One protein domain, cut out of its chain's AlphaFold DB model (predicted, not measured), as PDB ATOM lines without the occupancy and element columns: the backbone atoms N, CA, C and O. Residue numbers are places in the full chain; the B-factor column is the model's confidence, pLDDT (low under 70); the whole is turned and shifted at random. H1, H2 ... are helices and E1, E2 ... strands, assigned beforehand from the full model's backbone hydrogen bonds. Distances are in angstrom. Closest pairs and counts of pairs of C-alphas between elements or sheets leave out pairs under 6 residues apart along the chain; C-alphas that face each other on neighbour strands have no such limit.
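What this domain is: This is residues 12 to 140 of the 146 residues of an uncharacterized protein of Gammaproteobacteria bacterium (UniProt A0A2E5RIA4). Two paired-strand ladders, E1 with E2 and E3 with E6, make the middle of this body, with H2 at one end of its longest axis and a separate three-stranded sheet, E5 E4 E7, at the other. Long loops run round the outside, and the short H1 is close to E1 and E2. The printed part has 129 residues, with two named helices and seven named strands in the order H1 E1 H2 E2 E3 E4 E5 E6 E7; its class is mixed, helices and strands, and under half of the residues are in named elements. The three sheets, of orders E5 E4 E7, E1 E2 and E3 E6, are antiparallel. The whole is compact, with a radius of gyration of the C-alphas of 14.4 A, and spans 43 by 30 by 30 A.

Where its parts are: Start at C-alpha 12 at (-32.351, 27.442, -21.321); residues 12 to 24 hold no named element. Find H1 at residues 25 to 29, beginning at C-alpha 25 at (-36.396, 35.553, 1.392). E1 follows at residues 44 to 48, then H2 at residues 51 to 60, 14.1 A long, and E2 at residues 66 to 72, 17.4 A long. E3, residues 86 to 93, is the longest strand at 20.4 A. Next come E4 at residues 100 to 104, E5 at 110 to 114, E6 at 121 to 125, and E7 at 129 to 133, ending at C-alpha 133 at (-31.196, 45.167, -13.960).

How they stand to each other: Look first at the largest sheet: E4 is its inner strand, E5 and E7 its edge strands. E4 and E5 form a hairpin, with N 103 and O 112 2.8 A apart; between E4 and E7, N 104 and O 129 are 2.8 A apart. E3 and E6 are antiparallel at 135 degrees, with N 89 and O 122 2.8 A apart. Residues 12 to 13 pair with residues 122 to 123 of E6, antiparallel. E2 and E3 are near each other. E1 and E2 are antiparallel at 145 degrees, with N 69 and O 47 2.8 A apart; residues 71 to 72 of E2 also pair with residues 139 to 140, antiparallel. The closest C-alphas of H2 and E2 are those of Lys 54 and Phe 67, 6.4 A apart; those of H1 and E1 are Val 28 and His 47, 6.9 A apart. H1 and H2 are apart. In both helices each O i to N i+4 pair is within hydrogen-bond range.

The domain as a whole: The two C-alphas farthest apart are those of Glu 52 and Asn 107, 43.1 A. The printed part has no cut. The links H1 to E1 and E2 to E3 are long, with 14 and 13 residues. Mean pLDDT of the printed part is 95.1; look at residues 38 to 39 for values under 70.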
ATOM      1  N   GLU A  12     -31.708  28.714 -20.982       97.62
ATOM      2  CA  GLU A  12     -32.351  27.442 -21.321       97.62
ATOM      3  C   GLU A  12     -33.251  27.015 -20.159       97.62
ATOM      4  O   GLU A  12     -32.765  26.701 -19.072       97.62
ATOM      5  N   TYR A  13     -34.569  26.988 -20.366       98.25
ATOM      6  CA  TYR A  13     -35.500  26.479 -19.359       98.25
ATOM      7  C   TYR A  13     -35.463  24.953 -19.289       98.25
ATOM      8  O   TYR A  13     -35.582  24.270 -20.306       98.25
ATOM      9  N   LEU A  14     -35.366  24.421 -18.072       97.81
ATOM     10  CA  LEU A  14     -35.215  22.991 -17.823       97.81
ATOM     11  C   LEU A  14     -36.540  22.379 -17.357       97.81
ATOM     12  O   LEU A  14     -37.235  22.950 -16.514       97.81
ATOM     13  N   ASP A  15     -36.867  21.193 -17.870       97.50
ATOM     14  CA  ASP A  15     -38.026  20.404 -17.432       97.50
ATOM     15  C   ASP A  15     -37.669  19.585 -16.181       97.50
ATOM     16  O   ASP A  15     -37.468  18.372 -16.216       97.50
ATOM     17  N   ILE A  16     -37.479  20.300 -15.072       97.56
ATOM     18  CA  ILE A  16     -37.128  19.743 -13.766       97.56
ATOM     19  C   ILE A  16     -38.248  20.098 -12.784       97.56
ATOM     20  O   ILE A  16     -38.712  21.244 -12.785       97.56
ATOM     21  N   PRO A  17     -38.679  19.165 -11.915       97.69
ATOM     22  CA  PRO A  17     -39.689  19.464 -10.912       97.69
ATOM     23  C   PRO A  17     -39.289  20.627  -9.996       97.69
ATOM     24  O   PRO A  17     -38.117  20.817  -9.658       97.69
ATOM     25  N   THR A  18     -40.287  21.376  -9.535       98.19
ATOM     26  CA  THR A  18     -40.132  22.324  -8.427       98.19
ATOM     27  C   THR A  18     -39.481  21.621  -7.225       98.19
ATOM     28  O   THR A  18     -39.898  20.505  -6.893       98.19
ATOM     29  N   PRO A  19     -38.481  22.241  -6.560       98.00
ATOM     30  CA  PRO A  19     -37.913  21.665  -5.350       98.00
ATOM     31  C   PRO A  19     -39.007  21.416  -4.297       98.00
ATOM     32  O   PRO A  19     -39.907  22.245  -4.150       98.00
ATOM     33  N   PRO A  20     -38.945  20.301  -3.547       97.12
ATOM     34  CA  PRO A  20     -40.010  19.901  -2.620       97.12
ATOM     35  C   PRO A  20     -40.175  20.868  -1.442       97.12
ATOM     36  O   PRO A  20     -41.255  20.975  -0.870       97.12
ATOM     37  N   THR A  21     -39.101  21.569  -1.088       97.44
ATOM     38  CA  THR A  21     -39.053  22.584  -0.041       97.44
ATOM     39  C   THR A  21     -38.000  23.623  -0.404       97.44
ATOM     40  O   THR A  21     -37.040  23.314  -1.112       97.44
ATOM     41  N   TYR A  22     -38.207  24.855   0.046       98.12
ATOM     42  CA  TYR A  22     -37.204  25.910   0.056       98.12
ATOM     43  C   TYR A  22     -37.645  27.036   0.991       98.12
ATOM     44  O   TYR A  22     -38.834  27.254   1.233       98.12
ATOM     45  N   LYS A  23     -36.666  27.780   1.496       98.25
ATOM     46  CA  LYS A  23     -36.857  28.955   2.342       98.25
ATOM     47  C   LYS A  23     -37.296  30.164   1.530       98.25
ATOM     48  O   LYS A  23     -36.841  30.382   0.406       98.25
ATOM     49  N   ASN A  24     -38.157  30.988   2.121       97.56
ATOM     50  CA  ASN A  24     -38.468  32.302   1.564       97.56
ATOM     51  C   ASN A  24     -37.338  33.313   1.853       97.56
ATOM     52  O   ASN A  24     -36.423  33.038   2.627       97.56
ATOM     53  N   LEU A  25     -37.421  34.508   1.256       96.25
ATOM     54  CA  LEU A  25     -36.396  35.553   1.392       96.25
ATOM     55  C   LEU A  25     -36.050  35.877   2.851       96.25
ATOM     56  O   LEU A  25     -34.874  35.888   3.193       96.25
ATOM     57  N   LYS A  26     -37.054  36.072   3.712       96.81
ATOM     58  CA  LYS A  26     -36.830  36.412   5.120       96.81
ATOM     59  C   LYS A  26     -36.051  35.310   5.839       96.81
ATOM     60  O   LYS A  26     -35.116  35.594   6.572       96.81
ATOM     61  N   GLU A  27     -36.426  34.054   5.614       98.00
ATOM     62  CA  GLU A  27     -35.738  32.912   6.219       98.00
ATOM     63  C   GLU A  27     -34.305  32.740   5.695       98.00
ATOM     64  O   GLU A  27     -33.441  32.287   6.441       98.00
ATOM     65  N   VAL A  28     -34.045  33.068   4.424       97.50
ATOM     66  CA  VAL A  28     -32.694  33.030   3.837       97.50
ATOM     67  C   VAL A  28     -31.822  34.157   4.389       97.50
ATOM     68  O   VAL A  28     -30.654  33.921   4.682       97.50
ATOM     69  N   GLU A  29     -32.370  35.358   4.583       93.88
ATOM     70  CA  GLU A  29     -31.631  36.501   5.141       93.88
ATOM     71  C   GLU A  29     -31.221  36.303   6.612       93.88
ATOM     72  O   GLU A  29     -30.299  36.961   7.089       93.88
ATOM     73  N   GLU A  30     -31.848  35.360   7.319       96.25
ATOM     74  CA  GLU A  30     -31.447  34.934   8.666       96.25
ATOM     75  C   GLU A  30     -30.272  33.928   8.656       96.25
ATOM     76  O   GLU A  30     -29.671  33.667   9.702       96.25
ATOM     77  N   LEU A  31     -29.919  33.356   7.498       96.25
ATOM     78  CA  LEU A  31     -28.816  32.401   7.370       96.25
ATOM     79  C   LEU A  31     -27.456  33.106   7.238       96.25
ATOM     80  O   LEU A  31     -27.362  34.167   6.618       96.25
ATOM     81  N   PRO A  32     -26.358  32.483   7.709       95.12
ATOM     82  CA  PRO A  32     -25.017  33.013   7.491       95.12
ATOM     83  C   PRO A  32     -24.714  33.228   6.002       95.12
ATOM     84  O   PRO A  32     -24.989  32.361   5.171       95.12
ATOM     85  N   ASN A  33     -24.122  34.377   5.674       94.25
ATOM     86  CA  ASN A  33     -23.583  34.629   4.344       94.25
ATOM     87  C   ASN A  33     -22.229  33.922   4.191       94.25
ATOM     88  O   ASN A  33     -21.314  34.118   4.993       94.25
ATOM     89  N   HIS A  34     -22.102  33.116   3.143       91.75
ATOM     90  CA  HIS A  34     -20.889  32.388   2.777       91.75
ATOM     91  C   HIS A  34     -20.144  33.016   1.596       91.75
ATOM     92  O   HIS A  34     -19.158  32.450   1.122       91.75
ATOM     93  N   PHE A  35     -20.587  34.183   1.123       85.88
ATOM     94  CA  PHE A  35     -19.882  34.904   0.080       85.88
ATOM     95  C   PHE A  35     -18.582  35.513   0.610       85.88
ATOM     96  O   PHE A  35     -18.532  36.109   1.684       85.88
ATOM     97  N   GLN A  36     -17.507  35.336  -0.153       81.12
ATOM     98  CA  GLN A  36     -16.139  35.613   0.293       81.12
ATOM     99  C   GLN A  36     -15.815  37.116   0.259       81.12
ATOM    100  O   GLN A  36     -14.999  37.605   1.046       81.12
ATOM    101  N   TYR A  37     -16.469  37.858  -0.640       77.25
ATOM    102  CA  TYR A  37     -16.197  39.269  -0.890       77.25
ATOM    103  C   TYR A  37     -17.164  40.157  -0.106       77.25
ATOM    104  O   TYR A  37     -18.217  40.569  -0.581       77.25
ATOM    105  N   LYS A  38     -16.778  40.487   1.130       68.31
ATOM    106  CA  LYS A  38     -17.631  41.236   2.070       68.31
ATOM    107  C   LYS A  38     -18.054  42.639   1.608       68.31
ATOM    108  O   LYS A  38     -19.019  43.194   2.116       68.31
ATOM    109  N   HIS A  39     -17.331  43.243   0.666       67.38
ATOM    110  CA  HIS A  39     -17.685  44.560   0.120       67.38
ATOM    111  C   HIS A  39     -18.893  44.504  -0.830       67.38
ATOM    112  O   HIS A  39     -19.470  45.539  -1.151       67.38
ATOM    113  N   GLU A  40     -19.304  43.302  -1.226       75.38
ATOM    114  CA  GLU A  40     -20.387  43.051  -2.173       75.38
ATOM    115  C   GLU A  40     -21.682  42.588  -1.485       75.38
ATOM    116  O   GLU A  40     -22.705  42.410  -2.140       75.38
ATOM    117  N   GLU A  41     -21.693  42.452  -0.151       73.12
ATOM    118  CA  GLU A  41     -22.835  41.925   0.625       73.12
ATOM    119  C   GLU A  41     -24.140  42.709   0.403       73.12
ATOM    120  O   GLU A  41     -25.249  42.174   0.511       73.12
ATOM    121  N   ASN A  42     -24.031  43.986   0.032       79.62
ATOM    122  CA  ASN A  42     -25.184  44.839  -0.240       79.62
ATOM    123  C   ASN A  42     -25.997  44.360  -1.453       79.62
ATOM    124  O   ASN A  42     -27.234  44.404  -1.414       79.62
ATOM    125  N   PHE A  43     -25.321  43.830  -2.474       88.81
ATOM    126  CA  PHE A  43     -25.923  43.401  -3.737       88.81
ATOM    127  C   PHE A  43     -25.775  41.903  -4.016       88.81
ATOM    128  O   PHE A  43     -26.505  41.385  -4.850       88.81
ATOM    129  N   TYR A  44     -24.949  41.165  -3.271       93.81
ATOM    130  CA  TYR A  44     -24.778  39.727  -3.466       93.81
ATOM    131  C   TYR A  44     -24.521  38.968  -2.158       93.81
ATOM    132  O   TYR A  44     -23.693  39.360  -1.339       93.81
ATOM    133  N   SER A  45     -25.223  37.856  -1.955       94.81
ATOM    134  CA  SER A  45     -24.925  36.912  -0.875       94.81
ATOM    135  C   SER A  45     -25.290  35.481  -1.262       94.81
ATOM    136  O   SER A  45     -26.155  35.242  -2.111       94.81
ATOM    137  N   THR A  46     -24.622  34.521  -0.623       95.81
ATOM    138  CA  THR A  46     -24.884  33.087  -0.803       95.81
ATOM    139  C   THR A  46     -25.075  32.417   0.541       95.81
ATOM    140  O   THR A  46     -24.287  32.654   1.455       95.81
ATOM    141  N   HIS A  47     -26.067  31.542   0.652       97.44
ATOM    142  CA  HIS A  47     -26.431  30.886   1.908       97.44
ATOM    143  C   HIS A  47     -26.620  29.390   1.662       97.44
ATOM    144  O   HIS A  47     -27.193  29.005   0.645       97.44
ATOM    145  N   TYR A  48     -26.160  28.531   2.574       97.56
ATOM    146  CA  TYR A  48     -26.325  27.088   2.389       97.56
ATOM    147  C   TYR A  48     -27.801  26.687   2.400       97.56
ATOM    148  O   TYR A  48     -28.579  27.157   3.232       97.56
ATOM    149  N   CYS A  49     -28.168  25.766   1.509       98.12
ATOM    150  CA  CYS A  49     -29.466  25.103   1.564       98.12
ATOM    151  C   CYS A  49     -29.565  24.196   2.800       98.12
ATOM    152  O   CYS A  49     -28.586  23.569   3.217       98.12
ATOM    153  N   GLU A  50     -30.768  24.077   3.357       97.31
ATOM    154  CA  GLU A  50     -31.082  23.083   4.375       97.31
ATOM    155  C   GLU A  50     -30.893  21.649   3.851       97.31
ATOM    156  O   GLU A  50     -30.928  21.397   2.645       97.31
ATOM    157  N   LEU A  51     -30.691  20.697   4.770       96.81
ATOM    158  CA  LEU A  51     -30.317  19.320   4.432       96.81
ATOM    159  C   LEU A  51     -31.295  18.659   3.451       96.81
ATOM    160  O   LEU A  51     -30.852  17.992   2.523       96.81
ATOM    161  N   GLU A  52     -32.598  18.850   3.644       97.88
ATOM    162  CA  GLU A  52     -33.629  18.255   2.788       97.88
ATOM    163  C   GLU A  52     -33.513  18.735   1.335       97.88
ATOM    164  O   GLU A  52     -33.350  17.914   0.430       97.88
ATOM    165  N   LEU A  53     -33.496  20.056   1.116       98.44
ATOM    166  CA  LEU A  53     -33.298  20.633  -0.212       98.44
ATOM    167  C   LEU A  53     -31.941  20.231  -0.794       98.44
ATOM    168  O   LEU A  53     -31.862  19.840  -1.955       98.44
ATOM    169  N   LYS A  54     -30.870  20.261   0.005       98.00
ATOM    170  CA  LYS A  54     -29.533  19.864  -0.450       98.00
ATOM    171  C   LYS A  54     -29.500  18.417  -0.951       98.00
ATOM    172  O   LYS A  54     -28.923  18.163  -2.003       98.00
ATOM    173  N   LEU A  55     -30.118  17.476  -0.235       98.12
ATOM    174  CA  LEU A  55     -30.183  16.070  -0.653       98.12
ATOM    175  C   LEU A  55     -30.978  15.902  -1.949       98.12
ATOM    176  O   LEU A  55     -30.552  15.166  -2.839       98.12
ATOM    177  N   TRP A  56     -32.099  16.615  -2.081       98.50
ATOM    178  CA  TRP A  56     -32.874  16.619  -3.318       98.50
ATOM    179  C   TRP A  56     -32.066  17.187  -4.495       98.50
ATOM    180  O   TRP A  56     -32.054  16.593  -5.574       98.50
ATOM    181  N   LEU A  57     -31.334  18.287  -4.283       98.38
ATOM    182  CA  LEU A  57     -30.483  18.904  -5.303       98.38
ATOM    183  C   LEU A  57     -29.328  17.991  -5.716       98.38
ATOM    184  O   LEU A  57     -29.079  17.858  -6.906       98.38
ATOM    185  N   MET A  58     -28.670  17.314  -4.772       97.94
ATOM    186  CA  MET A  58     -27.603  16.352  -5.078       97.94
ATOM    187  C   MET A  58     -28.107  15.169  -5.911       97.94
ATOM    188  O   MET A  58     -27.398  14.690  -6.788       97.94
ATOM    189  N   ASN A  59     -29.329  14.696  -5.656       98.06
ATOM    190  CA  ASN A  59     -29.935  13.640  -6.463       98.06
ATOM    191  C   ASN A  59     -30.357  14.141  -7.857       98.06
ATOM    192  O   ASN A  59     -30.249  13.406  -8.833       98.06
ATOM    193  N   THR A  60     -30.847  15.379  -7.946       98.19
ATOM    194  CA  THR A  60     -31.327  15.987  -9.202       98.19
ATOM    195  C   THR A  60     -30.172  16.422 -10.106       98.19
ATOM    196  O   THR A  60     -30.243  16.272 -11.323       98.19
ATOM    197  N   PHE A  61     -29.089  16.918  -9.508       97.38
ATOM    198  CA  PHE A  61     -27.887  17.417 -10.170       97.38
ATOM    199  C   PHE A  61     -26.651  16.698  -9.600       97.38
ATOM    200  O   PHE A  61     -25.911  17.286  -8.808       97.38
ATOM    201  N   PRO A  62     -26.405  15.430  -9.978       96.25
ATOM    202  CA  PRO A  62     -25.311  14.629  -9.417       96.25
ATOM    203  C   PRO A  62     -23.915  15.198  -9.709       96.25
ATOM    204  O   PRO A  62     -22.991  14.957  -8.937       96.25
ATOM    205  N   GLU A  63     -23.771  15.985 -10.778       94.25
ATOM    206  CA  GLU A  63     -22.531  16.696 -11.132       94.25
ATOM    207  C   GLU A  63     -22.393  18.056 -10.416       94.25
ATOM    208  O   GLU A  63     -21.392  18.753 -10.572       94.25
ATOM    209  N   GLY A  64     -23.397  18.464  -9.631       94.19
ATOM    210  CA  GLY A  64     -23.397  19.736  -8.916       94.19
ATOM    211  C   GLY A  64     -22.327  19.781  -7.822       94.19
ATOM    212  O   GLY A  64     -22.317  18.970  -6.895       94.19
ATOM    213  N   LYS A  65     -21.445  20.779  -7.893       92.81
ATOM    214  CA  LYS A  65     -20.352  21.012  -6.934       92.81
ATOM    215  C   LYS A  65     -20.773  21.861  -5.739       92.81
ATOM    216  O   LYS A  65     -20.146  21.807  -4.683       92.81
ATOM    217  N   SER A  66     -21.816  22.677  -5.892       93.69
ATOM    218  CA  SER A  66     -22.338  23.527  -4.819       93.69
ATOM    219  C   SER A  66     -23.840  23.759  -4.957       93.69
ATOM    220  O   SER A  66     -24.371  23.767  -6.065       93.69
ATOM    221  N   PHE A  67     -24.506  23.951  -3.816       97.00
ATOM    222  CA  PHE A  67     -25.959  24.071  -3.701       97.00
ATOM    223  C   PHE A  67     -26.276  25.147  -2.666       97.00
ATOM    224  O   PHE A  67     -26.073  24.932  -1.466       97.00
ATOM    225  N   ASN A  68     -26.705  26.317  -3.128       97.94
ATOM    226  CA  ASN A  68     -26.897  27.479  -2.266       97.94
ATOM    227  C   ASN A  68     -28.168  28.233  -2.638       97.94
ATOM    228  O   ASN A  68     -28.594  28.231  -3.790       97.94
ATOM    229  N   TYR A  69     -28.715  28.970  -1.683       98.56
ATOM    230  CA  TYR A  69     -29.495  30.153  -2.002       98.56
ATOM    231  C   TYR A  69     -28.559  31.266  -2.476       98.56
ATOM    232  O   TYR A  69     -27.489  31.465  -1.898       98.56
ATOM    233  N   GLN A  70     -28.979  32.008  -3.493       97.31
ATOM    234  CA  GLN A  70     -28.319  33.208  -3.992       97.31
ATOM    235  C   GLN A  70     -29.292  34.378  -3.888       97.31
ATOM    236  O   GLN A  70     -30.415  34.311  -4.401       97.31
ATOM    237  N   ARG A  71     -28.849  35.456  -3.240       96.81
ATOM    238  CA  ARG A  71     -29.623  36.688  -3.096       96.81
ATOM    239  C   ARG A  71     -28.924  37.830  -3.817       96.81
ATOM    240  O   ARG A  71     -27.842  38.253  -3.408       96.81
ATOM    241  N   ILE A  72     -29.588  38.369  -4.830       96.50
ATOM    242  CA  ILE A  72     -29.123  39.519  -5.604       96.50
ATOM    243  C   ILE A  72     -29.934  40.753  -5.197       96.50
ATOM    244  O   ILE A  72     -31.159  40.712  -5.098       96.50
ATOM    245  N   GLY A  73     -29.238  41.843  -4.903       94.38
ATOM    246  CA  GLY A  73     -29.807  43.169  -4.714       94.38
ATOM    247  C   GLY A  73     -29.464  44.087  -5.881       94.38
ATOM    248  O   GLY A  73     -28.722  43.706  -6.780       94.38
ATOM    249  N   ASP A  74     -30.000  45.301  -5.828       92.69
ATOM    250  CA  ASP A  74     -29.681  46.346  -6.796       92.69
ATOM    251  C   ASP A  74     -28.181  46.685  -6.811       92.69
ATOM    252  O   ASP A  74     -27.513  46.641  -5.773       92.69
ATOM    253  N   GLY A  75     -27.674  47.038  -7.992       89.88
ATOM    254  CA  GLY A  75     -26.294  47.472  -8.193       89.88
ATOM    255  C   GLY A  75     -25.259  46.355  -8.336       89.88
ATOM    256  O   GLY A  75     -24.077  46.621  -8.122       89.88
ATOM    257  N   LEU A  76     -25.662  45.127  -8.691       93.62
ATOM    258  CA  LEU A  76     -24.709  44.079  -9.074       93.62
ATOM    259  C   LEU A  76     -23.899  44.554 -10.302       93.62
ATOM    260  O   LEU A  76     -24.495  44.894 -11.327       93.62
ATOM    261  N   PRO A  77     -22.557  44.624 -10.237       94.69
ATOM    262  CA  PRO A  77     -21.757  45.048 -11.382       94.69
ATOM    263  C   PRO A  77     -21.862  44.068 -12.553       94.69
ATOM    264  O   PRO A  77     -22.113  42.880 -12.357       94.69
ATOM    265  N   VAL A  78     -21.608  44.546 -13.772       97.00
ATOM    266  CA  VAL A  78     -21.411  43.658 -14.927       97.00
ATOM    267  C   VAL A  78     -20.171  42.797 -14.685       97.00
ATOM    268  O   VAL A  78     -19.090  43.327 -14.425       97.00
ATOM    269  N   HIS A  79     -20.331  41.480 -14.760       94.88
ATOM    270  CA  HIS A  79     -19.278  40.512 -14.465       94.88
ATOM    271  C   HIS A  79     -19.398  39.270 -15.350       94.88
ATOM    272  O   HIS A  79     -20.422  39.023 -15.980       94.88
ATOM    273  N   THR A  80     -18.327  38.485 -15.390       95.81
ATOM    274  CA  THR A  80     -18.373  37.072 -15.770       95.81
ATOM    275  C   THR A  80     -18.238  36.244 -14.510       95.81
ATOM    276  O   THR A  80     -17.542  36.641 -13.569       95.81
ATOM    277  N   ASP A  81     -18.835  35.063 -14.501       91.44
ATOM    278  CA  ASP A  81     -18.591  34.144 -13.408       91.44
ATOM    279  C   ASP A  81     -17.206  33.495 -13.524       91.44
ATOM    280  O   ASP A  81     -16.759  33.113 -14.605       91.44
ATOM    281  N   VAL A  82     -16.514  33.358 -12.393       86.31
ATOM    282  CA  VAL A  82     -15.170  32.767 -12.354       86.31
ATOM    283  C   VAL A  82     -15.264  31.246 -12.511       86.31
ATOM    284  O   VAL A  82     -16.017  30.592 -11.791       86.31
ATOM    285  N   ASP A  83     -14.473  30.693 -13.434       85.88
ATOM    286  CA  ASP A  83     -14.296  29.252 -13.676       85.88
ATOM    287  C   ASP A  83     -15.576  28.460 -14.018       85.88
ATOM    288  O   ASP A  83     -15.626  27.242 -13.824       85.88
ATOM    289  N   ARG A  84     -16.614  29.113 -14.563       88.06
ATOM    290  CA  ARG A  84     -17.821  28.426 -15.055       88.06
ATOM    291  C   ARG A  84     -18.384  29.056 -16.326       88.06
ATOM    292  O   ARG A  84     -18.441  30.272 -16.451       88.06
ATOM    293  N   ASN A  85     -18.854  28.202 -17.237       91.94
ATOM    294  CA  ASN A  85     -19.519  28.634 -18.473       91.94
ATOM    295  C   ASN A  85     -21.034  28.743 -18.319       91.94
ATOM    296  O   ASN A  85     -21.689  29.541 -18.986       91.94
ATOM    297  N   GLU A  86     -21.584  27.911 -17.441       93.94
ATOM    298  CA  GLU A  86     -23.012  27.786 -17.216       93.94
ATOM    299  C   GLU A  86     -23.282  27.743 -15.712       93.94
ATOM    300  O   GLU A  86     -22.483  27.209 -14.934       93.94
ATOM    301  N   CYS A  87     -24.430  28.266 -15.298       94.38
ATOM    302  CA  CYS A  87     -24.975  28.025 -13.968       94.38
ATOM    303  C   CYS A  87     -26.447  27.629 -14.081       94.38
ATOM    304  O   CYS A  87     -27.125  27.992 -15.042       94.38
ATOM    305  N   ILE A  88     -26.933  26.832 -13.130       98.00
ATOM    306  CA  ILE A  88     -28.343  26.439 -13.077       98.00
ATOM    307  C   ILE A  88     -28.984  27.136 -11.886       98.00
ATOM    308  O   ILE A  88     -28.477  27.066 -10.764       98.00
ATOM    309  N   ASN A  89     -30.125  27.772 -12.120       98.44
ATOM    310  CA  ASN A  89     -30.876  28.486 -11.106       98.44
ATOM    311  C   ASN A  89     -32.351  28.068 -11.107       98.44
ATOM    312  O   ASN A  89     -32.952  27.819 -12.149       98.44
ATOM    313  N   TYR A  90     -32.960  28.057  -9.924       98.75
ATOM    314  CA  TYR A  90     -34.410  28.090  -9.746       98.75
ATOM    315  C   TYR A  90     -34.787  29.458  -9.193       98.75
ATOM    316  O   TYR A  90     -34.425  29.786  -8.059       98.75
ATOM    317  N   LEU A  91     -35.470  30.284  -9.989       98.50
ATOM    318  CA  LEU A  91     -35.833  31.639  -9.573       98.50
ATOM    319  C   LEU A  91     -37.032  31.594  -8.623       98.50
ATOM    320  O   LEU A  91     -38.149  31.346  -9.057       98.50
ATOM    321  N   ILE A  92     -36.826  31.854  -7.332       98.50
ATOM    322  CA  ILE A  92     -37.912  31.876  -6.337       98.50
ATOM    323  C   ILE A  92     -38.622  33.230  -6.368       98.50
ATOM    324  O   ILE A  92     -39.848  33.308  -6.408       98.50
ATOM    325  N   ARG A  93     -37.843  34.315  -6.336       98.00
ATOM    326  CA  ARG A  93     -38.348  35.691  -6.298       98.00
ATOM    327  C   ARG A  93     -37.584  36.527  -7.325       98.00
ATOM    328  O   ARG A  93     -36.361  36.586  -7.212       98.00
ATOM    329  N   PRO A  94     -38.261  37.199  -8.273       96.94
ATOM    330  CA  PRO A  94     -37.586  37.973  -9.315       96.94
ATOM    331  C   PRO A  94     -36.885  39.226  -8.775       96.94
ATOM    332  O   PRO A  94     -35.887  39.632  -9.348       96.94
ATOM    333  N   GLY A  95     -37.344  39.791  -7.651       95.75
ATOM    334  CA  GLY A  95     -36.782  41.023  -7.072       95.75
ATOM    335  C   GLY A  95     -37.413  42.313  -7.613       95.75
ATOM    336  O   GLY A  95     -36.821  43.381  -7.523       95.75
ATOM    337  N   GLY A  96     -38.598  42.219  -8.215       95.12
ATOM    338  CA  GLY A  96     -39.319  43.339  -8.822       95.12
ATOM    339  C   GLY A  96     -40.261  42.843  -9.920       95.12
ATOM    340  O   GLY A  96     -40.273  41.652 -10.234       95.12
ATOM    341  N   GLU A  97     -41.063  43.742 -10.487       93.12
ATOM    342  CA  GLU A  97     -42.003  43.399 -11.569       93.12
ATOM    343  C   GLU A  97     -41.320  43.270 -12.938       93.12
ATOM    344  O   GLU A  97     -41.807  42.547 -13.801       93.12
ATOM    345  N   GLN A  98     -40.201  43.971 -13.138       93.50
ATOM    346  CA  GLN A  98     -39.475  44.060 -14.410       93.50
ATOM    347  C   GLN A  98     -37.974  43.871 -14.163       93.50
ATOM    348  O   GLN A  98     -37.171  44.756 -14.441       93.50
ATOM    349  N   VAL A  99     -37.615  42.740 -13.551       97.19
ATOM    350  CA  VAL A  99     -36.212  42.372 -13.333       97.19
ATOM    351  C   VAL A  99     -35.726  41.531 -14.495       97.19
ATOM    352  O   VAL A  99     -36.285  40.473 -14.781       97.19
ATOM    353  N   GLU A 100     -34.645  41.973 -15.119       97.81
ATOM    354  CA  GLU A 100     -34.090  41.335 -16.304       97.81
ATOM    355  C   GLU A 100     -32.640  40.951 -16.056       97.81
ATOM    356  O   GLU A 100     -31.889  41.670 -15.398       97.81
ATOM    357  N   THR A 101     -32.238  39.803 -16.582       97.94
ATOM    358  CA  THR A 101     -30.820  39.495 -16.741       97.94
ATOM    359  C   THR A 101     -30.381  40.042 -18.094       97.94
ATOM    360  O   THR A 101     -31.101  39.897 -19.081       97.94
ATOM    361  N   VAL A 102     -29.237  40.719 -18.125       98.38
ATOM    362  CA  VAL A 102     -28.732  41.441 -19.299       98.38
ATOM    363  C   VAL A 102     -27.329  40.952 -19.596       98.38
ATOM    364  O   VAL A 102     -26.527  40.825 -18.672       98.38
ATOM    365  N   TRP A 103     -27.041  40.688 -20.866       98.44
ATOM    366  CA  TRP A 103     -25.748  40.224 -21.354       98.44
ATOM    367  C   TRP A 103     -25.135  41.240 -22.303       98.44
ATOM    368  O   TRP A 103     -25.838  41.890 -23.080       98.44
ATOM    369  N   PHE A 104     -23.809  41.318 -22.276       98.31
ATOM    370  CA  PHE A 104     -23.017  42.285 -23.021       98.31
ATOM    371  C   PHE A 104     -21.893  41.602 -23.804       98.31
ATOM    372  O   PHE A 104     -21.414  40.534 -23.423       98.31
ATOM    373  N   ASP A 105     -21.457  42.237 -24.888       97.06
ATOM    374  CA  ASP A 105     -20.185  41.919 -25.533       97.06
ATOM    375  C   ASP A 105     -18.990  42.490 -24.743       97.06
ATOM    376  O   ASP A 105     -19.152  43.227 -23.767       97.06
ATOM    377  N   ASP A 106     -17.769  42.201 -25.199       96.19
ATOM    378  CA  ASP A 106     -16.525  42.680 -24.575       96.19
ATOM    379  C   ASP A 106     -16.363  44.217 -24.602       96.19
ATOM    380  O   ASP A 106     -15.521  44.770 -23.892       96.19
ATOM    381  N   ASN A 107     -17.169  44.928 -25.400       97.38
ATOM    382  CA  ASN A 107     -17.219  46.392 -25.456       97.38
ATOM    383  C   ASN A 107     -18.344  46.967 -24.578       97.38
ATOM    384  O   ASN A 107     -18.695  48.145 -24.723       97.38
ATOM    385  N   TYR A 108     -18.919  46.151 -23.686       97.19
ATOM    386  CA  TYR A 108     -20.052  46.505 -22.831       97.19
ATOM    387  C   TYR A 108     -21.290  46.964 -23.623       97.19
ATOM    388  O   TYR A 108     -22.090  47.757 -23.125       97.19
ATOM    389  N   GLN A 109     -21.459  46.494 -24.862       97.88
ATOM    390  CA  GLN A 109     -22.688  46.693 -25.630       97.88
ATOM    391  C   GLN A 109     -23.667  45.565 -25.321       97.88
ATOM    392  O   GLN A 109     -23.289  44.398 -25.364       97.88
ATOM    393  N   GLU A 110     -24.919  45.904 -25.010       98.06
ATOM    394  CA  GLU A 110     -25.968  44.912 -24.757       98.06
ATOM    395  C   GLU A 110     -26.183  44.032 -25.996       98.06
ATOM    396  O   GLU A 110     -26.376  44.535 -27.105       98.06
ATOM    397  N   ILE A 111     -26.164  42.714 -25.793       97.75
ATOM    398  CA  ILE A 111     -26.383  41.712 -26.846       97.75
ATOM    399  C   ILE A 111     -27.611  40.837 -26.590       97.75
ATOM    400  O   ILE A 111     -28.132  40.242 -27.531       97.75
ATOM    401  N   HIS A 112     -28.069  40.744 -25.338       97.94
ATOM    402  CA  HIS A 112     -29.281  40.016 -24.965       97.94
ATOM    403  C   HIS A 112     -29.835  40.527 -23.640       97.94
ATOM    404  O   HIS A 112     -29.090  40.988 -22.776       97.94
ATOM    405  N   ARG A 113     -31.145  40.386 -23.462       97.88
ATOM    406  CA  ARG A 113     -31.872  40.750 -22.248       97.88
ATOM    407  C   ARG A 113     -33.061  39.825 -22.096       97.88
ATOM    408  O   ARG A 113     -33.762  39.549 -23.070       97.88
ATOM    409  N   GLU A 114     -33.289  39.347 -20.881       97.56
ATOM    410  CA  GLU A 114     -34.379  38.417 -20.618       97.56
ATOM    411  C   GLU A 114     -34.986  38.589 -19.228       97.56
ATOM    412  O   GLU A 114     -34.291  38.579 -18.208       97.56
ATOM    413  N   CYS A 115     -36.315  38.683 -19.196       97.62
ATOM    414  CA  CYS A 115     -37.104  38.550 -17.981       97.62
ATOM    415  C   CYS A 115     -37.320  37.058 -17.701       97.62
ATOM    416  O   CYS A 115     -38.100  36.390 -18.381       97.62
ATOM    417  N   ILE A 116     -36.589  36.530 -16.720       97.62
ATOM    418  CA  ILE A 116     -36.608  35.101 -16.397       97.62
ATOM    419  C   ILE A 116     -37.872  34.753 -15.607       97.62
ATOM    420  O   ILE A 116     -38.203  35.403 -14.613       97.62
ATOM    421  N   GLU A 117     -38.545  33.677 -16.015       96.69
ATOM    422  CA  GLU A 117     -39.762  33.206 -15.357       96.69
ATOM    423  C   GLU A 117     -39.498  32.759 -13.903       96.69
ATOM    424  O   GLU A 117     -38.618  31.925 -13.650       96.69
ATOM    425  N   PRO A 118     -40.267  33.259 -12.916       97.69
ATOM    426  CA  PRO A 118     -40.193  32.751 -11.556       97.69
ATOM    427  C   PRO A 118     -40.783  31.339 -11.469       97.69
ATOM    428  O   PRO A 118     -41.631  30.937 -12.261       97.69
ATOM    429  N   ASN A 119     -40.382  30.608 -10.435       97.88
ATOM    430  CA  ASN A 119     -40.765  29.228 -10.152       97.88
ATOM    431  C   ASN A 119     -40.355  28.226 -11.236       97.88
ATOM    432  O   ASN A 119     -41.024  27.212 -11.441       97.88
ATOM    433  N   ARG A 120     -39.239  28.499 -11.917       98.19
ATOM    434  CA  ARG A 120     -38.744  27.652 -12.997       98.19
ATOM    435  C   ARG A 120     -37.234  27.472 -12.946       98.19
ATOM    436  O   ARG A 120     -36.479  28.416 -12.688       98.19
ATOM    437  N   TRP A 121     -36.807  26.238 -13.205       98.56
ATOM    438  CA  TRP A 121     -35.406  25.913 -13.425       98.56
ATOM    439  C   TRP A 121     -34.964  26.440 -14.783       98.56
ATOM    440  O   TRP A 121     -35.633  26.234 -15.796       98.56
ATOM    441  N   HIS A 122     -33.824  27.107 -14.794       98.31
ATOM    442  CA  HIS A 122     -33.204  27.620 -15.997       98.31
ATOM    443  C   HIS A 122     -31.690  27.536 -15.857       98.31
ATOM    444  O   HIS A 122     -31.135  27.618 -14.761       98.31
ATOM    445  N   LYS A 123     -31.027  27.353 -16.986       97.44
ATOM    446  CA  LYS A 123     -29.586  27.428 -17.118       97.44
ATOM    447  C   LYS A 123     -29.225  28.760 -17.764       97.44
ATOM    448  O   LYS A 123     -29.867  29.154 -18.734       97.44
ATOM    449  N   LEU A 124     -28.212  29.428 -17.227       96.44
ATOM    450  CA  LEU A 124     -27.694  30.697 -17.725       96.44
ATOM    451  C   LEU A 124     -26.319  30.506 -18.347       96.44
ATOM    452  O   LEU A 124     -25.483  29.791 -17.792       96.44
ATOM    453  N   LYS A 125     -26.069  31.209 -19.451       96.06
ATOM    454  CA  LYS A 125     -24.725  31.429 -19.988       96.06
ATOM    455  C   LYS A 125     -24.029  32.517 -19.167       96.06
ATOM    456  O   LYS A 125     -24.517  33.644 -19.123       96.06
ATOM    457  N   VAL A 126     -22.916  32.183 -18.517       95.75
ATOM    458  CA  VAL A 126     -22.244  33.065 -17.538       95.75
ATOM    459  C   VAL A 126     -20.748  33.279 -17.787       95.75
ATOM    460  O   VAL A 126     -20.109  34.056 -17.076       95.75
ATOM    461  N   ASP A 127     -20.209  32.667 -18.846       95.62
ATOM    462  CA  ASP A 127     -18.906  32.996 -19.457       95.62
ATOM    463  C   ASP A 127     -18.940  34.281 -20.305       95.62
ATOM    464  O   ASP A 127     -17.958  34.623 -20.958       95.62
ATOM    465  N   VAL A 128     -20.068  34.990 -20.321       96.50
ATOM    466  CA  VAL A 128     -20.269  36.264 -21.022       96.50
ATOM    467  C   VAL A 128     -20.592  37.337 -19.993       96.50
ATOM    468  O   VAL A 128     -21.214  37.034 -18.974       96.50
ATOM    469  N   LEU A 129     -20.171  38.578 -20.242       98.19
ATOM    470  CA  LEU A 129     -20.466  39.710 -19.367       98.19
ATOM    471  C   LEU A 129     -21.975  39.816 -19.145       98.19
ATOM    472  O   LEU A 129     -22.739  39.896 -20.104       98.19
ATOM    473  N   HIS A 130     -22.401  39.808 -17.886       97.75
ATOM    474  CA  HIS A 130     -23.809  39.883 -17.534       97.75
ATOM    475  C   HIS A 130     -24.049  40.612 -16.213       97.75
ATOM    476  O   HIS A 130     -23.152  40.776 -15.385       97.75
ATOM    477  N   THR A 131     -25.284  41.068 -16.028       97.69
ATOM    478  CA  THR A 131     -25.789  41.584 -14.753       97.69
ATOM    479  C   THR A 131     -27.299  41.356 -14.628       97.69
ATOM    480  O   THR A 131     -27.930  40.764 -15.506       97.69
ATOM    481  N   VAL A 132     -27.881  41.808 -13.520       97.12
ATOM    482  CA  VAL A 132     -29.322  41.878 -13.300       97.12
ATOM    483  C   VAL A 132     -29.727  43.343 -13.141       97.12
ATOM    484  O   VAL A 132     -29.219  44.035 -12.263       97.12
ATOM    485  N   GLU A 133     -30.666  43.801 -13.965       97.00
ATOM    486  CA  GLU A 133     -31.196  45.167 -13.960       97.00
ATOM    487  C   GLU A 133     -32.667  45.209 -13.522       97.00
ATOM    488  O   GLU A 133     -33.364  44.195 -13.513       97.00
ATOM    489  N   GLY A 134     -33.148  46.397 -13.139       96.06
ATOM    490  CA  GLY A 134     -34.547  46.609 -12.742       96.06
ATOM    491  C   GLY A 134     -34.901  46.081 -11.346       96.06
ATOM    492  O   GLY A 134     -36.078  46.003 -10.993       96.06
ATOM    493  N   VAL A 135     -33.894  45.720 -10.544       95.88
ATOM    494  CA  VAL A 135     -34.053  45.182  -9.188       95.88
ATOM    495  C   VAL A 135     -34.587  46.268  -8.253       95.88
ATOM    496  O   VAL A 135     -33.878  47.202  -7.893       95.88
ATOM    497  N   THR A 136     -35.844  46.141  -7.828       95.75
ATOM    498  CA  THR A 136     -36.488  47.055  -6.864       95.75
ATOM    499  C   THR A 136     -36.648  46.435  -5.476       95.75
ATOM    500  O   THR A 136     -36.940  47.132  -4.507       95.75
ATOM    501  N   ASP A 137     -36.417  45.129  -5.372       94.50
ATOM    502  CA  ASP A 137     -36.408  44.315  -4.162       94.50
ATOM    503  C   ASP A 137     -35.407  43.152  -4.315       94.50
ATOM    504  O   ASP A 137     -34.891  42.898  -5.397       94.50
ATOM    505  N   LYS A 138     -35.095  42.406  -3.255       95.00
ATOM    506  CA  LYS A 138     -34.114  41.316  -3.343       95.00
ATOM    507  C   LYS A 138     -34.616  40.170  -4.229       95.00
ATOM    508  O   LYS A 138     -35.647  39.545  -3.963       95.00
ATOM    509  N   ARG A 139     -33.840  39.862  -5.268       97.50
ATOM    510  CA  ARG A 139     -33.983  38.668  -6.104       97.50
ATOM    511  C   ARG A 139     -33.433  37.466  -5.344       97.50
ATOM    512  O   ARG A 139     -32.328  37.527  -4.808       97.50
ATOM    513  N   LEU A 140     -34.188  36.372  -5.310       98.50
ATOM    514  CA  LEU A 140     -33.812  35.137  -4.621       98.50
ATOM    515  C   LEU A 140     -33.885  33.959  -5.586       98.50
ATOM    516  O   LEU A 140     -34.913  33.739  -6.230       98.50
TER     517      LEU A 140